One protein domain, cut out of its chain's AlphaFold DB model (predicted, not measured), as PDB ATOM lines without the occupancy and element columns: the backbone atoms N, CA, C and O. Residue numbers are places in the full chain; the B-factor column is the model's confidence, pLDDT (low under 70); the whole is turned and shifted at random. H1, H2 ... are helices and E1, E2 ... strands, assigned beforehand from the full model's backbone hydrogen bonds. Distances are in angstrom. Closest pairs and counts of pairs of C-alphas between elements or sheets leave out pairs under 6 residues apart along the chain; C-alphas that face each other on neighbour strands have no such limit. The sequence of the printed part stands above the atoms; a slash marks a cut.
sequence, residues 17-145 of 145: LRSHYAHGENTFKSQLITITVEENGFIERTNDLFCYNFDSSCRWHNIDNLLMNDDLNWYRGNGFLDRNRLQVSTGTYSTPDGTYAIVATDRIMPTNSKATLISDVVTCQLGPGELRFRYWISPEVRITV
ATOM      1  N   LEU A  17       9.925 -32.295  21.177       30.81
ATOM      2  CA  LEU A  17       8.667 -32.851  21.739       30.81
ATOM      3  C   LEU A  17       8.198 -34.201  21.116       30.81
ATOM      4  O   LEU A  17       7.446 -34.162  20.157       30.81
ATOM      5  N   ARG A  18       8.560 -35.334  21.748       34.91
ATOM      6  CA  ARG A  18       8.058 -36.751  21.714       34.91
ATOM      7  C   ARG A  18       7.392 -37.380  20.457       34.91
ATOM      8  O   ARG A  18       6.200 -37.176  20.219       34.91
ATOM      9  N   SER A  19       8.091 -38.352  19.838       32.94
ATOM     10  CA  SER A  19       7.637 -39.092  18.643       32.94
ATOM     11  C   SER A  19       7.049 -40.485  18.936       32.94
ATOM     12  O   SER A  19       7.422 -41.172  19.891       32.94
ATOM     13  N   HIS A  20       6.099 -40.911  18.090       36.66
ATOM     14  CA  HIS A  20       5.408 -42.207  18.146       36.66
ATOM     15  C   HIS A  20       5.779 -43.115  16.948       36.66
ATOM     16  O   HIS A  20       5.935 -42.655  15.820       36.66
ATOM     17  N   TYR A  21       5.905 -44.420  17.223       42.75
ATOM     18  CA  TYR A  21       6.490 -45.487  16.389       42.75
ATOM     19  C   TYR A  21       5.839 -45.741  15.008       42.75
ATOM     20  O   TYR A  21       4.618 -45.702  14.865       42.75
ATOM     21  N   ALA A  22       6.658 -46.131  14.012       40.94
ATOM     22  CA  ALA A  22       6.296 -46.177  12.582       40.94
ATOM     23  C   ALA A  22       6.717 -47.446  11.786       40.94
ATOM     24  O   ALA A  22       6.943 -47.366  10.585       40.94
ATOM     25  N   HIS A  23       6.879 -48.631  12.382       45.69
ATOM     26  CA  HIS A  23       7.559 -49.749  11.679       45.69
ATOM     27  C   HIS A  23       6.707 -50.752  10.850       45.69
ATOM     28  O   HIS A  23       6.367 -51.815  11.367       45.69
ATOM     29  N   GLY A  24       6.406 -50.502   9.566       47.78
ATOM     30  CA  GLY A  24       5.677 -51.435   8.665       47.78
ATOM     31  C   GLY A  24       6.398 -52.754   8.298       47.78
ATOM     32  O   GLY A  24       7.577 -52.925   8.581       47.78
ATOM     33  N   GLU A  25       5.701 -53.691   7.639       45.06
ATOM     34  CA  GLU A  25       6.277 -54.953   7.109       45.06
ATOM     35  C   GLU A  25       7.215 -54.707   5.902       45.06
ATOM     36  O   GLU A  25       8.197 -55.417   5.699       45.06
ATOM     37  N   ASN A  26       6.974 -53.636   5.138       46.03
ATOM     38  CA  ASN A  26       7.762 -53.289   3.946       46.03
ATOM     39  C   ASN A  26       9.072 -52.543   4.253       46.03
ATOM     40  O   ASN A  26      10.002 -52.606   3.452       46.03
ATOM     41  N   THR A  27       9.215 -51.920   5.429       49.81
ATOM     42  CA  THR A  27      10.527 -51.430   5.902       49.81
ATOM     43  C   THR A  27      11.483 -52.579   6.227       49.81
ATOM     44  O   THR A  27      12.689 -52.412   6.085       49.81
ATOM     45  N   PHE A  28      10.966 -53.772   6.553       48.06
ATOM     46  CA  PHE A  28      11.772 -54.979   6.795       48.06
ATOM     47  C   PHE A  28      12.434 -55.548   5.525       48.06
ATOM     48  O   PHE A  28      13.418 -56.275   5.617       48.06
ATOM     49  N   LYS A  29      11.912 -55.215   4.334       54.81
ATOM     50  CA  LYS A  29      12.471 -55.608   3.025       54.81
ATOM     51  C   LYS A  29      13.356 -54.528   2.400       54.81
ATOM     52  O   LYS A  29      13.771 -54.670   1.249       54.81
ATOM     53  N   SER A  30      13.586 -53.433   3.121       59.56
ATOM     54  CA  SER A  30      14.368 -52.321   2.603       59.56
ATOM     55  C   SER A  30      15.846 -52.699   2.480       59.56
ATOM     56  O   SER A  30      16.394 -53.435   3.299       59.56
ATOM     57  N   GLN A  31      16.481 -52.249   1.402       73.88
ATOM     58  CA  GLN A  31      17.879 -52.551   1.097       73.88
ATOM     59  C   GLN A  31      18.746 -51.349   1.444       73.88
ATOM     60  O   GLN A  31      18.358 -50.225   1.149       73.88
ATOM     61  N   LEU A  32      19.909 -51.553   2.061       78.38
ATOM     62  CA  LEU A  32      20.823 -50.449   2.365       78.38
ATOM     63  C   LEU A  32      21.198 -49.703   1.077       78.38
ATOM     64  O   LEU A  32      21.521 -50.338   0.072       78.38
ATOM     65  N   ILE A  33      21.155 -48.369   1.103       76.25
ATOM     66  CA  ILE A  33      21.620 -47.565  -0.030       76.25
ATOM     67  C   ILE A  33      23.146 -47.496   0.035       76.25
ATOM     68  O   ILE A  33      23.718 -46.798   0.873       76.25
ATOM     69  N   THR A  34      23.804 -48.262  -0.828       68.25
ATOM     70  CA  THR A  34      25.264 -48.359  -0.918       68.25
ATOM     71  C   THR A  34      25.774 -47.751  -2.215       68.25
ATOM     72  O   THR A  34      25.059 -47.740  -3.214       68.25
ATOM     73  N   ILE A  35      27.038 -47.333  -2.217       64.38
ATOM     74  CA  ILE A  35      27.745 -46.918  -3.431       64.38
ATOM     75  C   ILE A  35      27.794 -48.103  -4.405       64.38
ATOM     76  O   ILE A  35      28.279 -49.183  -4.057       64.38
ATOM     77  N   THR A  36      27.316 -47.915  -5.633       56.75
ATOM     78  CA  THR A  36      27.633 -48.826  -6.736       56.75
ATOM     79  C   THR A  36      29.053 -48.513  -7.197       56.75
ATOM     80  O   THR A  36      29.296 -47.476  -7.801       56.75
ATOM     81  N   VAL A  37      29.994 -49.404  -6.882       50.00
ATOM     82  CA  VAL A  37      31.454 -49.255  -7.078       50.00
ATOM     83  C   VAL A  37      31.875 -49.041  -8.550       50.00
ATOM     84  O   VAL A  37      33.052 -48.842  -8.829       50.00
ATOM     85  N   GLU A  38      30.949 -49.058  -9.510       46.72
ATOM     86  CA  GLU A  38      31.291 -49.065 -10.935       46.72
ATOM     87  C   GLU A  38      31.491 -47.703 -11.597       46.72
ATOM     88  O   GLU A  38      32.017 -47.679 -12.706       46.72
ATOM     89  N   GLU A  39      31.211 -46.567 -10.958       47.88
ATOM     90  CA  GLU A  39      31.537 -45.285 -11.589       47.88
ATOM     91  C   GLU A  39      32.200 -44.314 -10.613       47.88
ATOM     92  O   GLU A  39      31.550 -43.693  -9.781       47.88
ATOM     93  N   ASN A  40      33.507 -44.106 -10.813       51.09
ATOM     94  CA  ASN A  40      34.221 -42.852 -10.529       51.09
ATOM     95  C   ASN A  40      33.608 -41.694 -11.355       51.09
ATOM     96  O   ASN A  40      34.292 -41.026 -12.132       51.09
ATOM     97  N   GLY A  41      32.294 -41.520 -11.273       63.28
ATOM     98  CA  GLY A  41      31.520 -40.587 -12.064       63.28
ATOM     99  C   GLY A  41      31.288 -39.345 -11.239       63.28
ATOM    100  O   GLY A  41      30.438 -39.323 -10.358       63.28
ATOM    101  N   PHE A  42      32.050 -38.299 -11.524       69.88
ATOM    102  CA  PHE A  42      31.651 -36.974 -11.092       69.88
ATOM    103  C   PHE A  42      30.266 -36.645 -11.654       69.88
ATOM    104  O   PHE A  42      29.942 -37.017 -12.783       69.88
ATOM    105  N   ILE A  43      29.469 -35.902 -10.893       76.19
ATOM    106  CA  ILE A  43      28.239 -35.315 -11.414       76.19
ATOM    107  C   ILE A  43      28.638 -34.211 -12.394       76.19
ATOM    108  O   ILE A  43      29.261 -33.214 -12.006       76.19
ATOM    109  N   GLU A  44      28.277 -34.393 -13.662       74.38
ATOM    110  CA  GLU A  44      28.508 -33.416 -14.730       74.38
ATOM    111  C   GLU A  44      27.222 -32.678 -15.109       74.38
ATOM    112  O   GLU A  44      27.263 -31.538 -15.576       74.38
ATOM    113  N   ARG A  45      26.064 -33.330 -14.944       73.81
ATOM    114  CA  ARG A  45      24.757 -32.807 -15.346       73.81
ATOM    115  C   ARG A  45      23.754 -32.936 -14.212       73.81
ATOM    116  O   ARG A  45      23.781 -33.877 -13.429       73.81
ATOM    117  N   THR A  46      22.771 -32.039 -14.190       76.12
ATOM    118  CA  THR A  46      21.664 -32.079 -13.219       76.12
ATOM    119  C   THR A  46      20.895 -33.405 -13.251       76.12
ATOM    120  O   THR A  46      20.431 -33.867 -12.214       76.12
ATOM    121  N   ASN A  47      20.790 -34.043 -14.422       79.31
ATOM    122  CA  ASN A  47      20.115 -35.334 -14.566       79.31
ATOM    123  C   ASN A  47      20.826 -36.471 -13.824       79.31
ATOM    124  O   ASN A  47      20.156 -37.423 -13.443       79.31
ATOM    125  N   ASP A  48      22.132 -36.363 -13.574       77.25
ATOM    126  CA  ASP A  48      22.888 -37.399 -12.864       77.25
ATOM    127  C   ASP A  48      22.493 -37.447 -11.371       77.25
ATOM    128  O   ASP A  48      22.632 -38.477 -10.717       77.25
ATOM    129  N   LEU A  49      21.942 -36.344 -10.842       80.56
ATOM    130  CA  LEU A  49      21.378 -36.254  -9.489       80.56
ATOM    131  C   LEU A  49      19.892 -36.628  -9.429       80.56
ATOM    132  O   LEU A  49      19.334 -36.751  -8.332       80.56
ATOM    133  N   PHE A  50      19.228 -36.777 -10.580       83.19
ATOM    134  CA  PHE A  50      17.794 -37.029 -10.627       83.19
ATOM    135  C   PHE A  50      17.489 -38.470 -10.223       83.19
ATOM    136  O   PHE A  50      17.666 -39.411 -10.989       83.19
ATOM    137  N   CYS A  51      16.983 -38.628  -9.004       83.31
ATOM    138  CA  CYS A  51      16.715 -39.925  -8.405       83.31
ATOM    139  C   CYS A  51      15.259 -40.003  -7.928       83.31
ATOM    140  O   CYS A  51      14.960 -39.862  -6.745       83.31
ATOM    141  N   TYR A  52      14.326 -40.188  -8.864       81.25
ATOM    142  CA  TYR A  52      12.901 -40.265  -8.522       81.25
ATOM    143  C   TYR A  52      12.525 -41.608  -7.882       81.25
ATOM    144  O   TYR A  52      11.777 -41.637  -6.911       81.25
ATOM    145  N   ASN A  53      13.077 -42.709  -8.403       78.50
ATOM    146  CA  ASN A  53      12.736 -44.065  -7.971       78.50
ATOM    147  C   ASN A  53      13.759 -44.673  -7.003       78.50
ATOM    148  O   ASN A  53      13.591 -45.824  -6.635       78.50
ATOM    149  N   PHE A  54      14.845 -44.004  -6.604       79.75
ATOM    150  CA  PHE A  54      15.875 -44.647  -5.762       79.75
ATOM    151  C   PHE A  54      16.349 -46.015  -6.289       79.75
ATOM    152  O   PHE A  54      16.607 -46.935  -5.521       79.75
ATOM    153  N   ASP A  55      16.427 -46.191  -7.608       76.25
ATOM    154  CA  ASP A  55      16.887 -47.438  -8.218       76.25
ATOM    155  C   ASP A  55      18.423 -47.568  -8.151       76.25
ATOM    156  O   ASP A  55      19.107 -46.786  -7.492       76.25
ATOM    157  N   SER A  56      18.984 -48.608  -8.769       71.81
ATOM    158  CA  SER A  56      20.436 -48.840  -8.767       71.81
ATOM    159  C   SER A  56      21.244 -47.828  -9.584       71.81
ATOM    160  O   SER A  56      22.462 -47.892  -9.536       71.81
ATOM    161  N   SER A  57      20.604 -46.939 -10.352       77.00
ATOM    162  CA  SER A  57      21.283 -45.873 -11.103       77.00
ATOM    163  C   SER A  57      21.433 -44.579 -10.300       77.00
ATOM    164  O   SER A  57      22.116 -43.653 -10.734       77.00
ATOM    165  N   CYS A  58      20.809 -44.504  -9.122       81.75
ATOM    166  CA  CYS A  58      20.903 -43.336  -8.268       81.75
ATOM    167  C   CYS A  58      22.291 -43.191  -7.647       81.75
ATOM    168  O   CYS A  58      22.780 -44.083  -6.962       81.75
ATOM    169  N   ARG A  59      22.851 -41.991  -7.788       83.50
ATOM    170  CA  ARG A  59      24.148 -41.591  -7.222       83.50
ATOM    171  C   ARG A  59      24.070 -41.080  -5.786       83.50
ATOM    172  O   ARG A  59      24.983 -40.420  -5.305       83.50
ATOM    173  N   TRP A  60      22.949 -41.332  -5.117       85.56
ATOM    174  CA  TRP A  60      22.754 -40.987  -3.715       85.56
ATOM    175  C   TRP A  60      23.082 -42.199  -2.861       85.56
ATOM    176  O   TRP A  60      22.582 -43.290  -3.126       85.56
ATOM    177  N   HIS A  61      23.887 -42.011  -1.825       86.12
ATOM    178  CA  HIS A  61      24.335 -43.086  -0.956       86.12
ATOM    179  C   HIS A  61      24.517 -42.616   0.485       86.12
ATOM    180  O   HIS A  61      24.594 -41.421   0.771       86.12
ATOM    181  N   ASN A  62      24.558 -43.571   1.415       82.88
ATOM    182  CA  ASN A  62      24.925 -43.258   2.793       82.88
ATOM    183  C   ASN A  62      26.355 -42.732   2.842       82.88
ATOM    184  O   ASN A  62      27.232 -43.221   2.118       82.88
ATOM    185  N   ILE A  63      26.583 -41.746   3.704       81.12
ATOM    186  CA  ILE A  63      27.943 -41.365   4.056       81.12
ATOM    187  C   ILE A  63      28.637 -42.546   4.736       81.12
ATOM    188  O   ILE A  63      28.008 -43.344   5.429       81.12
ATOM    189  N   ASP A  64      29.939 -42.683   4.510       73.19
ATOM    190  CA  ASP A  64      30.713 -43.677   5.239       73.19
ATOM    191  C   ASP A  64      30.697 -43.319   6.735       73.19
ATOM    192  O   ASP A  64      31.067 -42.204   7.120       73.19
ATOM    193  N   ASN A  65      30.292 -44.278   7.573       64.19
ATOM    194  CA  ASN A  65      30.240 -44.138   9.030       64.19
ATOM    195  C   ASN A  65      31.606 -43.771   9.635       64.19
ATOM    196  O   ASN A  65      31.670 -43.280  10.758       64.19
ATOM    197  N   LEU A  66      32.705 -44.001   8.904       60.12
ATOM    198  CA  LEU A  66      34.051 -43.579   9.300       60.12
ATOM    199  C   LEU A  66      34.279 -42.062   9.176       60.12
ATOM    200  O   LEU A  66      35.149 -41.521   9.857       60.12
ATOM    201  N   LEU A  67      33.534 -41.378   8.303       60.62
ATOM    202  CA  LEU A  67      33.674 -39.943   8.031       60.62
ATOM    203  C   LEU A  67      32.707 -39.109   8.866       60.62
ATOM    204  O   LEU A  67      33.066 -38.035   9.350       60.62
ATOM    205  N   MET A  68      31.488 -39.607   9.054       62.31
ATOM    206  CA  MET A  68      30.504 -39.024   9.950       62.31
ATOM    207  C   MET A  68      29.870 -40.155  10.741       62.31
ATOM    208  O   MET A  68      29.264 -41.039  10.153       62.31
ATOM    209  N   ASN A  69      30.050 -40.132  12.063       66.62
ATOM    210  CA  ASN A  69      29.463 -41.096  12.996       66.62
ATOM    211  C   ASN A  69      27.929 -40.960  13.000       66.62
ATOM    212  O   ASN A  69      27.354 -40.387  13.926       66.62
ATOM    213  N   ASP A  70      27.282 -41.402  11.932       78.19
ATOM    214  CA  ASP A  70      25.839 -41.434  11.812       78.19
ATOM    215  C   ASP A  70      25.307 -42.659  12.558       78.19
ATOM    216  O   ASP A  70      25.799 -43.780  12.420       78.19
ATOM    217  N   ASP A  71      24.283 -42.433  13.379       81.06
ATOM    218  CA  ASP A  71      23.643 -43.494  14.163       81.06
ATOM    219  C   ASP A  71      22.670 -44.323  13.306       81.06
ATOM    220  O   ASP A  71      22.212 -45.394  13.714       81.06
ATOM    221  N   LEU A  72      22.300 -43.800  12.134       84.38
ATOM    222  CA  LEU A  72      21.231 -44.301  11.283       84.38
ATOM    223  C   LEU A  72      21.661 -44.291   9.816       84.38
ATOM    224  O   LEU A  72      22.364 -43.395   9.367       84.38
ATOM    225  N   ASN A  73      21.153 -45.259   9.053       84.06
ATOM    226  CA  ASN A  73      21.373 -45.345   7.612       84.06
ATOM    227  C   ASN A  73      20.058 -45.171   6.844       84.06
ATOM    228  O   ASN A  73      18.981 -45.537   7.320       84.06
ATOM    229  N   TRP A  74      20.169 -44.656   5.627       86.69
ATOM    230  CA  TRP A  74      19.130 -44.642   4.612       86.69
ATOM    231  C   TRP A  74      19.010 -46.000   3.932       86.69
ATOM    232  O   TRP A  74      19.991 -46.594   3.475       86.69
ATOM    233  N   TYR A  75      17.772 -46.456   3.807       84.69
ATOM    234  CA  TYR A  75      17.423 -47.688   3.126       84.69
ATOM    235  C   TYR A  75      16.490 -47.397   1.960       84.69
ATOM    236  O   TYR A  75      15.636 -46.518   2.018       84.69
ATOM    237  N   ARG A  76      16.612 -48.181   0.902       84.69
ATOM    238  CA  ARG A  76      15.676 -48.243  -0.205       84.69
ATOM    239  C   ARG A  76      14.501 -49.134   0.165       84.69
ATOM    240  O   ARG A  76      14.636 -50.357   0.201       84.69
ATOM    241  N   GLY A  77      13.347 -48.531   0.411       79.19
ATOM    242  CA  GLY A  77      12.070 -49.228   0.484       79.19
ATOM    243  C   GLY A  77      11.534 -49.550  -0.911       79.19
ATOM    244  O   GLY A  77      11.720 -48.781  -1.853       79.19
ATOM    245  N   ASN A  78      10.864 -50.695  -1.037       73.12
ATOM    246  CA  ASN A  78      10.158 -51.096  -2.250       73.12
ATOM    247  C   ASN A  78       8.688 -51.379  -1.922       73.12
ATOM    248  O   ASN A  78       8.393 -52.123  -0.983       73.12
ATOM    249  N   GLY A  79       7.783 -50.826  -2.727       65.50
ATOM    250  CA  GLY A  79       6.367 -51.163  -2.710       65.50
ATOM    251  C   GLY A  79       5.510 -50.197  -1.897       65.50
ATOM    252  O   GLY A  79       5.857 -49.044  -1.669       65.50
ATOM    253  N   PHE A  80       4.337 -50.671  -1.483       65.19
ATOM    254  CA  PHE A  80       3.330 -49.835  -0.836       65.19
ATOM    255  C   PHE A  80       3.630 -49.670   0.655       65.19
ATOM    256  O   PHE A  80       3.515 -50.625   1.424       65.19
ATOM    257  N   LEU A  81       3.982 -48.459   1.095       71.69
ATOM    258  CA  LEU A  81       3.953 -48.133   2.524       71.69
ATOM    259  C   LEU A  81       2.539 -48.370   3.065       71.69
ATOM    260  O   LEU A  81       1.549 -47.993   2.434       71.69
ATOM    261  N   ASP A  82       2.444 -48.989   4.242       75.38
ATOM    262  CA  ASP A  82       1.164 -49.143   4.926       75.38
ATOM    263  C   ASP A  82       0.589 -47.749   5.206       75.38
ATOM    264  O   ASP A  82       1.139 -46.980   5.999       75.38
ATOM    265  N   ARG A  83      -0.519 -47.425   4.530       75.94
ATOM    266  CA  ARG A  83      -1.163 -46.108   4.590       75.94
ATOM    267  C   ARG A  83      -1.586 -45.727   6.002       75.94
ATOM    268  O   ARG A  83      -1.480 -44.559   6.358       75.94
ATOM    269  N   ASN A  84      -2.038 -46.686   6.808       75.88
ATOM    270  CA  ASN A  84      -2.463 -46.403   8.177       75.88
ATOM    271  C   ASN A  84      -1.263 -46.007   9.029       75.88
ATOM    272  O   ASN A  84      -1.341 -45.096   9.847       75.88
ATOM    273  N   ARG A  85      -0.123 -46.656   8.802       73.44
ATOM    274  CA  ARG A  85       1.112 -46.354   9.527       73.44
ATOM    275  C   ARG A  85       1.718 -45.046   9.070       73.44
ATOM    276  O   ARG A  85       2.104 -44.247   9.911       73.44
ATOM    277  N   LEU A  86       1.729 -44.791   7.766       77.31
ATOM    278  CA  LEU A  86       2.169 -43.510   7.233       77.31
ATOM    279  C   LEU A  86       1.316 -42.363   7.785       77.31
ATOM    280  O   LEU A  86       1.873 -41.350   8.206       77.31
ATOM    281  N   GLN A  87      -0.003 -42.552   7.885       79.69
ATOM    282  CA  GLN A  87      -0.898 -41.571   8.489       79.69
ATOM    283  C   GLN A  87      -0.579 -41.339   9.967       79.69
ATOM    284  O   GLN A  87      -0.498 -40.192  10.394       79.69
ATOM    285  N   VAL A  88      -0.395 -42.405  10.751       78.81
ATOM    286  CA  VAL A  88      -0.054 -42.291  12.179       78.81
ATOM    287  C   VAL A  88       1.284 -41.581  12.370       78.81
ATOM    288  O   VAL A  88       1.428 -40.775  13.283       78.81
ATOM    289  N   SER A  89       2.255 -41.862  11.506       76.50
ATOM    290  CA  SER A  89       3.618 -41.371  11.672       76.50
ATOM    291  C   SER A  89       3.848 -39.996  11.070       76.50
ATOM    292  O   SER A  89       4.641 -39.258  11.624       76.50
ATOM    293  N   THR A  90       3.179 -39.638   9.974       81.19
ATOM    294  CA  THR A  90       3.458 -38.411   9.194       81.19
ATOM    295  C   THR A  90       2.228 -37.527   8.979       81.19
ATOM    296  O   THR A  90       2.336 -36.426   8.450       81.19
ATOM    297  N   GLY A  91       1.041 -37.994   9.377       80.56
ATOM    298  CA  GLY A  91      -0.214 -37.257   9.233       80.56
ATOM    299  C   GLY A  91      -0.815 -37.265   7.824       80.56
ATOM    300  O   GLY A  91      -1.831 -36.599   7.618       80.56
ATOM    301  N   THR A  92      -0.238 -38.002   6.866       76.75
ATOM    302  CA  THR A  92      -0.742 -38.085   5.485       76.75
ATOM    303  C   THR A  92      -0.932 -39.519   4.987       76.75
ATOM    304  O   THR A  92      -0.176 -40.430   5.323       76.75
ATOM    305  N   TYR A  93      -1.939 -39.697   4.128       78.38
ATOM    306  CA  TYR A  93      -2.214 -40.938   3.402       78.38
ATOM    307  C   TYR A  93      -1.512 -41.001   2.039       78.38
ATOM    308  O   TYR A  93      -1.582 -42.028   1.362       78.38
ATOM    309  N   SER A  94      -0.890 -39.900   1.606       82.12
ATOM    310  CA  SER A  94      -0.163 -39.841   0.339       82.12
ATOM    311  C   SER A  94       1.092 -40.692   0.452       82.12
ATOM    312  O   SER A  94       1.962 -40.364   1.247       82.12
ATOM    313  N   THR A  95       1.185 -41.780  -0.305       78.38
ATOM    314  CA  THR A  95       2.360 -42.661  -0.321       78.38
ATOM    315  C   THR A  95       3.291 -42.299  -1.478       78.38
ATOM    316  O   THR A  95       2.804 -41.830  -2.507       78.38
ATOM    317  N   PRO A  96       4.608 -42.536  -1.357       77.50
ATOM    318  CA  PRO A  96       5.492 -42.546  -2.512       77.50
ATOM    319  C   PRO A  96       5.047 -43.628  -3.501       77.50
ATOM    320  O   PRO A  96       4.607 -44.709  -3.099       77.50
ATOM    321  N   ASP A  97       5.175 -43.327  -4.788       76.56
ATOM    322  CA  ASP A  97       4.955 -44.290  -5.859       76.56
ATOM    323  C   ASP A  97       6.277 -45.019  -6.143       76.56
ATOM    324  O   ASP A  97       7.318 -44.384  -6.297       76.56
ATOM    325  N   GLY A  98       6.250 -46.352  -6.216       79.06
ATOM    326  CA  GLY A  98       7.431 -47.156  -6.543       79.06
ATOM    327  C   GLY A  98       8.408 -47.353  -5.378       79.06
ATOM    328  O   GLY A  98       8.029 -47.816  -4.300       79.06
ATOM    329  N   THR A  99       9.687 -47.089  -5.630       82.31
ATOM    330  CA  THR A  99      10.801 -47.261  -4.687       82.31
ATOM    331  C   THR A  99      11.249 -45.908  -4.134       82.31
ATOM    332  O   THR A  99      11.225 -44.894  -4.826       82.31
ATOM    333  N   TYR A 100      11.630 -45.882  -2.861       84.06
ATOM    334  CA  TYR A 100      11.886 -44.644  -2.122       84.06
ATOM    335  C   TYR A 100      12.991 -44.839  -1.086       84.06
ATOM    336  O   TYR A 100      13.209 -45.950  -0.603       84.06
ATOM    337  N   ALA A 101      13.667 -43.757  -0.705       86.44
ATOM    338  CA  ALA A 101      14.578 -43.767   0.431       86.44
ATOM    339  C   ALA A 101      13.820 -43.536   1.745       86.44
ATOM    340  O   ALA A 101      12.917 -42.704   1.825       86.44
ATOM    341  N   ILE A 102      14.181 -44.288   2.781       86.31
ATOM    342  CA  ILE A 102      13.566 -44.227   4.101       86.31
ATOM    343  C   ILE A 102      14.609 -44.434   5.196       86.31
ATOM    344  O   ILE A 102      15.487 -45.289   5.095       86.31
ATOM    345  N   VAL A 103      14.458 -43.672   6.273       87.12
ATOM    346  CA  VAL A 103      15.095 -43.928   7.564       87.12
ATOM    347  C   VAL A 103      13.974 -44.262   8.534       87.12
ATOM    348  O   VAL A 103      13.030 -43.489   8.693       87.12
ATOM    349  N   ALA A 104      14.047 -45.431   9.156       81.62
ATOM    350  CA  ALA A 104      13.082 -45.860  10.156       81.62
ATOM    351  C   ALA A 104      13.813 -46.598  11.278       81.62
ATOM    352  O   ALA A 104      14.763 -47.334  11.031       81.62
ATOM    353  N   THR A 105      13.350 -46.396  12.508       76.31
ATOM    354  CA  THR A 105      13.880 -47.041  13.712       76.31
ATOM    355  C   THR A 105      12.735 -47.665  14.503       76.31
ATOM    356  O   THR A 105      11.628 -47.124  14.563       76.31
ATOM    357  N   ASP A 106      12.996 -48.822  15.104       68.56
ATOM    358  CA  ASP A 106      12.129 -49.491  16.078       68.56
ATOM    359  C   ASP A 106      12.384 -49.013  17.517       68.56
ATOM    360  O   ASP A 106      11.584 -49.280  18.415       68.56
ATOM    361  N   ARG A 107      13.483 -48.288  17.740       73.00
ATOM    362  CA  ARG A 107      13.913 -47.783  19.045       73.00
ATOM    363  C   ARG A 107      13.806 -46.271  19.110       73.00
ATOM    364  O   ARG A 107      13.961 -45.574  18.107       73.00
ATOM    365  N   ILE A 108      13.602 -45.772  20.325       75.12
ATOM    366  CA  ILE A 108      13.750 -44.349  20.624       75.12
ATOM    367  C   ILE A 108      15.217 -43.992  20.399       75.12
ATOM    368  O   ILE A 108      16.094 -44.504  21.097       75.12
ATOM    369  N   MET A 109      15.463 -43.136  19.414       80.69
ATOM    370  CA  MET A 109      16.797 -42.639  19.118       80.69
ATOM    371  C   MET A 109      17.087 -41.375  19.937       80.69
ATOM    372  O   MET A 109      16.169 -40.589  20.200       80.69
ATOM    373  N   PRO A 110      18.343 -41.173  20.367       81.44
ATOM    374  CA  PRO A 110      18.800 -39.904  20.914       81.44
ATOM    375  C   PRO A 110      18.458 -38.711  20.008       81.44
ATOM    376  O   PRO A 110      18.401 -38.827  18.787       81.44
ATOM    377  N   THR A 111      18.279 -37.525  20.594       78.81
ATOM    378  CA  THR A 111      17.920 -36.307  19.840       78.81
ATOM    379  C   THR A 111      19.007 -35.834  18.873       78.81
ATOM    380  O   THR A 111      18.744 -34.991  18.024       78.81
ATOM    381  N   ASN A 112      20.235 -36.328  19.031       82.06
ATOM    382  CA  ASN A 112      21.378 -36.041  18.170       82.06
ATOM    383  C   ASN A 112      21.601 -37.107  17.086       82.06
ATOM    384  O   ASN A 112      22.552 -36.973  16.319       82.06
ATOM    385  N   SER A 113      20.762 -38.145  17.028       83.75
ATOM    386  CA  SER A 113      20.883 -39.166  15.995       83.75
ATOM    387  C   SER A 113      20.504 -38.620  14.634       83.75
ATOM    388  O   SER A 113      19.499 -37.926  14.466       83.75
ATOM    389  N   LYS A 114      21.331 -38.953  13.650       86.50
ATOM    390  CA  LYS A 114      21.225 -38.460  12.281       86.50
ATOM    391  C   LYS A 114      21.541 -39.561  11.279       86.50
ATOM    392  O   LYS A 114      22.220 -40.532  11.608       86.50
ATOM    393  N   ALA A 115      21.023 -39.364  10.075       86.69
ATOM    394  CA  ALA A 115      21.340 -40.132   8.884       86.69
ATOM    395  C   ALA A 115      21.606 -39.144   7.751       86.69
ATOM    396  O   ALA A 115      20.728 -38.350   7.396       86.69
ATOM    397  N   THR A 116      22.784 -39.202   7.157       87.00
ATOM    398  CA  THR A 116      23.197 -38.326   6.072       87.00
ATOM    399  C   THR A 116      23.216 -39.110   4.765       87.00
ATOM    400  O   THR A 116      23.887 -40.132   4.620       87.00
ATOM    401  N   LEU A 117      22.452 -38.605   3.798       86.88
ATOM    402  CA  LEU A 117      22.462 -39.074   2.420       86.88
ATOM    403  C   LEU A 117      23.282 -38.084   1.598       86.88
ATOM    404  O   LEU A 117      22.954 -36.899   1.561       86.88
ATOM    405  N   ILE A 118      24.337 -38.566   0.957       86.69
ATOM    406  CA  ILE A 118      25.220 -37.758   0.118       86.69
ATOM    407  C   ILE A 118      25.105 -38.192  -1.338       86.69
ATOM    408  O   ILE A 118      24.691 -39.311  -1.630       86.69
ATOM    409  N   SER A 119      25.445 -37.281  -2.243       85.25
ATOM    410  CA  SER A 119      25.575 -37.581  -3.669       85.25
ATOM    411  C   SER A 119      27.044 -37.630  -4.072       85.25
ATOM    412  O   SER A 119      27.898 -37.107  -3.348       85.25
ATOM    413  N   ASP A 120      27.320 -38.207  -5.241       82.12
ATOM    414  CA  ASP A 120      28.623 -38.084  -5.895       82.12
ATOM    415  C   ASP A 120      29.032 -36.604  -6.065       82.12
ATOM    416  O   ASP A 120      28.209 -35.686  -6.130       82.12
ATOM    417  N   VAL A 121      30.339 -36.356  -6.165       81.88
ATOM    418  CA  VAL A 121      30.892 -34.996  -6.221       81.88
ATOM    419  C   VAL A 121      30.416 -34.247  -7.471       81.88
ATOM    420  O   VAL A 121      30.693 -34.655  -8.600       81.88
ATOM    421  N   VAL A 122      29.786 -33.087  -7.265       81.56
ATOM    422  CA  VAL A 122      29.478 -32.116  -8.326       81.56
ATOM    423  C   VAL A 122      30.729 -31.320  -8.672       81.56
ATOM    424  O   VAL A 122      31.206 -30.519  -7.872       81.56
ATOM    425  N   THR A 123      31.279 -31.533  -9.869       75.25
ATOM    426  CA  THR A 123      32.552 -30.899 -10.274       75.25
ATOM    427  C   THR A 123      32.426 -29.413 -10.558       75.25
ATOM    428  O   THR A 123      33.347 -28.650 -10.263       75.25
ATOM    429  N   CYS A 124      31.309 -28.982 -11.140       71.44
ATOM    430  CA  CYS A 124      31.066 -27.570 -11.382       71.44
ATOM    431  C   CYS A 124      29.574 -27.254 -11.437       71.44
ATOM    432  O   CYS A 124      28.821 -27.866 -12.191       71.44
ATOM    433  N   GLN A 125      29.170 -26.230 -10.687       70.25
ATOM    434  CA  GLN A 125      27.852 -25.619 -10.787       70.25
ATOM    435  C   GLN A 125      27.992 -24.232 -11.420       70.25
ATOM    436  O   GLN A 125      28.716 -23.373 -10.914       70.25
ATOM    437  N   LEU A 126      27.300 -24.006 -12.536       75.38
ATOM    438  CA  LEU A 126      27.226 -22.694 -13.175       75.38
ATOM    439  C   LEU A 126      25.956 -21.977 -12.709       75.38
ATOM    440  O   LEU A 126      24.859 -22.295 -13.159       75.38
ATOM    441  N   GLY A 127      26.114 -20.997 -11.819       77.56
ATOM    442  CA  GLY A 127      24.992 -20.262 -11.228       77.56
ATOM    443  C   GLY A 127      24.349 -20.988 -10.034       77.56
ATOM    444  O   GLY A 127      24.953 -21.907  -9.481       77.56
ATOM    445  N   PRO A 128      23.165 -20.549  -9.577       76.94
ATOM    446  CA  PRO A 128      22.455 -21.193  -8.475       76.94
ATOM    447  C   PRO A 128      21.853 -22.539  -8.907       76.94
ATOM    448  O   PRO A 128      21.267 -22.647  -9.983       76.94
ATOM    449  N   GLY A 129      21.980 -23.552  -8.051       74.88
ATOM    450  CA  GLY A 129      21.316 -24.846  -8.189       74.88
ATOM    451  C   GLY A 129      20.036 -24.903  -7.354       74.88
ATOM    452  O   GLY A 129      19.964 -24.300  -6.286       74.88
ATOM    453  N   GLU A 130      19.033 -25.638  -7.832       80.38
ATOM    454  CA  GLU A 130      17.798 -25.908  -7.089       80.38
ATOM    455  C   GLU A 130      17.666 -27.417  -6.861       80.38
ATOM    456  O   GLU A 130      17.498 -28.184  -7.811       80.38
ATOM    457  N   LEU A 131      17.727 -27.846  -5.598       81.88
ATOM    458  CA  LEU A 131      17.452 -29.225  -5.207       81.88
ATOM    459  C   LEU A 131      16.000 -29.338  -4.740       81.88
ATOM    460  O   LEU A 131      15.573 -28.643  -3.819       81.88
ATOM    461  N   ARG A 132      15.235 -30.237  -5.366       83.62
ATOM    462  CA  ARG A 132      13.824 -30.470  -5.041       83.62
ATOM    463  C   ARG A 132      13.597 -31.936  -4.736       83.62
ATOM    464  O   ARG A 132      13.933 -32.799  -5.541       83.62
ATOM    465  N   PHE A 133      12.941 -32.206  -3.620       85.31
ATOM    466  CA  PHE A 133      12.532 -33.550  -3.239       85.31
ATOM    467  C   PHE A 133      11.146 -33.517  -2.600       85.31
ATOM    468  O   PHE A 133      10.706 -32.508  -2.045       85.31
ATOM    469  N   ARG A 134      10.441 -34.643  -2.704       85.75
ATOM    470  CA  ARG A 134       9.229 -34.906  -1.925       85.75
ATOM    471  C   ARG A 134       9.633 -35.726  -0.714       85.75
ATOM    472  O   ARG A 134      10.393 -36.678  -0.857       85.75
ATOM    473  N   TYR A 135       9.129 -35.356   0.453       86.69
ATOM    474  CA  TYR A 135       9.469 -36.025   1.698       86.69
ATOM    475  C   TYR A 135       8.236 -36.240   2.564       86.69
ATOM    476  O   TYR A 135       7.236 -35.528   2.464       86.69
ATOM    477  N   TRP A 136       8.366 -37.224   3.444       87.12
ATOM    478  CA  TRP A 136       7.426 -37.546   4.500       87.12
ATOM    479  C   TRP A 136       8.222 -37.646   5.785       87.12
ATOM    480  O   TRP A 136       9.281 -38.270   5.810       87.12
ATOM    481  N   ILE A 137       7.737 -36.999   6.836       86.69
ATOM    482  CA  ILE A 137       8.500 -36.824   8.064       86.69
ATOM    483  C   ILE A 137       7.590 -37.036   9.258       86.69
ATOM    484  O   ILE A 137       6.424 -36.634   9.236       86.69
ATOM    485  N   SER A 138       8.109 -37.709  10.279       83.81
ATOM    486  CA  SER A 138       7.407 -37.821  11.548       83.81
ATOM    487  C   SER A 138       7.594 -36.569  12.396       83.81
ATOM    488  O   SER A 138       8.537 -35.808  12.161       83.81
ATOM    489  N   PRO A 139       6.742 -36.351  13.411       79.38
ATOM    490  CA  PRO A 139       6.994 -35.338  14.426       79.38
ATOM    491  C   PRO A 139       8.438 -35.409  14.964       79.38
ATOM    492  O   PRO A 139       9.020 -36.491  15.053       79.38
ATOM    493  N   GLU A 140       9.012 -34.233  15.241       80.94
ATOM    494  CA  GLU A 140      10.403 -33.959  15.674       80.94
ATOM    495  C   GLU A 140      11.548 -34.306  14.735       80.94
ATOM    496  O   GLU A 140      12.656 -33.811  14.953       80.94
ATOM    497  N   VAL A 141      11.336 -35.119  13.707       82.12
ATOM    498  CA  VAL A 141      12.393 -35.318  12.718       82.12
ATOM    499  C   VAL A 141      12.551 -34.011  11.943       82.12
ATOM    500  O   VAL A 141      11.580 -33.300  11.675       82.12
ATOM    501  N   ARG A 142      13.793 -33.654  11.616       85.38
ATOM    502  CA  ARG A 142      14.116 -32.448  10.851       85.38
ATOM    503  C   ARG A 142      14.981 -32.825   9.666       85.38
ATOM    504  O   ARG A 142      15.889 -33.637   9.799       85.38
ATOM    505  N   ILE A 143      14.681 -32.216   8.528       84.06
ATOM    506  CA  ILE A 143      15.485 -32.339   7.315       84.06
ATOM    507  C   ILE A 143      16.300 -31.057   7.176       84.06
ATOM    508  O   ILE A 143      15.755 -29.957   7.281       84.06
ATOM    509  N   THR A 144      17.595 -31.224   6.948       85.38
ATOM    510  CA  THR A 144      18.563 -30.156   6.687       85.38
ATOM    511  C   THR A 144      19.319 -30.506   5.410       85.38
ATOM    512  O   THR A 144      19.670 -31.672   5.228       85.38
ATOM    513  N   VAL A 145      19.524 -29.514   4.543       79.44
ATOM    514  CA  VAL A 145      20.233 -29.624   3.257       79.44
ATOM    515  C   VAL A 145      21.401 -28.661   3.282       79.44
ATOM    516  O   VAL A 145      21.158 -27.519   3.734       79.44
TER     517      VAL A 145
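What this domain is: This is residues 17 to 145 of the 145 residues of an uncharacterized protein of Brugia timori (UniProt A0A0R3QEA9). The domain has little regular structure: loops surround two small strand pairs, E2 with E3 and E1 with E4, with H2 toward one end and H1 toward the other. Residues 120 to 145 loop out and fold back along the body. The 129 printed residues hold H1, E1, E2, H2, E3, E4 in order, 26 residues in mixed elements. It is compact, radius of gyration of the C-alphas 15.5 A, spanning 42 by 30 by 29 A.

How they stand to each other: E2, residues 75 to 78, and E3, 99 to 102, are antiparallel at 145 degrees; N 77 and O 100 are within hydrogen-bond range, 2.8 A. Residues 31 to 32 pair antiparallel with 75 to 76 of E2. E1, residues 60 to 62, and E4, 117 to 119, are antiparallel at 136 degrees; N 61 and O 118 are 2.8 A apart. E1 and E3 are apart. H1, residues 46 to 49, has Leu 49 closest to Ser 119 of E4, C-alphas 7.3 A apart. In H2, residues 83 to 90, every O i to N i+4 pair is within range; H1 is too short for one.

Where its parts are: E2 and E3 each measure 9.7 A, H2 10.1 A. C-alpha 46 opens H1 at (21.664, -32.079, -13.219); C-alpha 119 ends E4 at (25.575, -37.581, -3.669).

The domain as a whole: The printed part has no cut. Links E1 to E2 and E3 to E4 are long. Low-confidence stretches include residues 17 to 30 and 34 to 42.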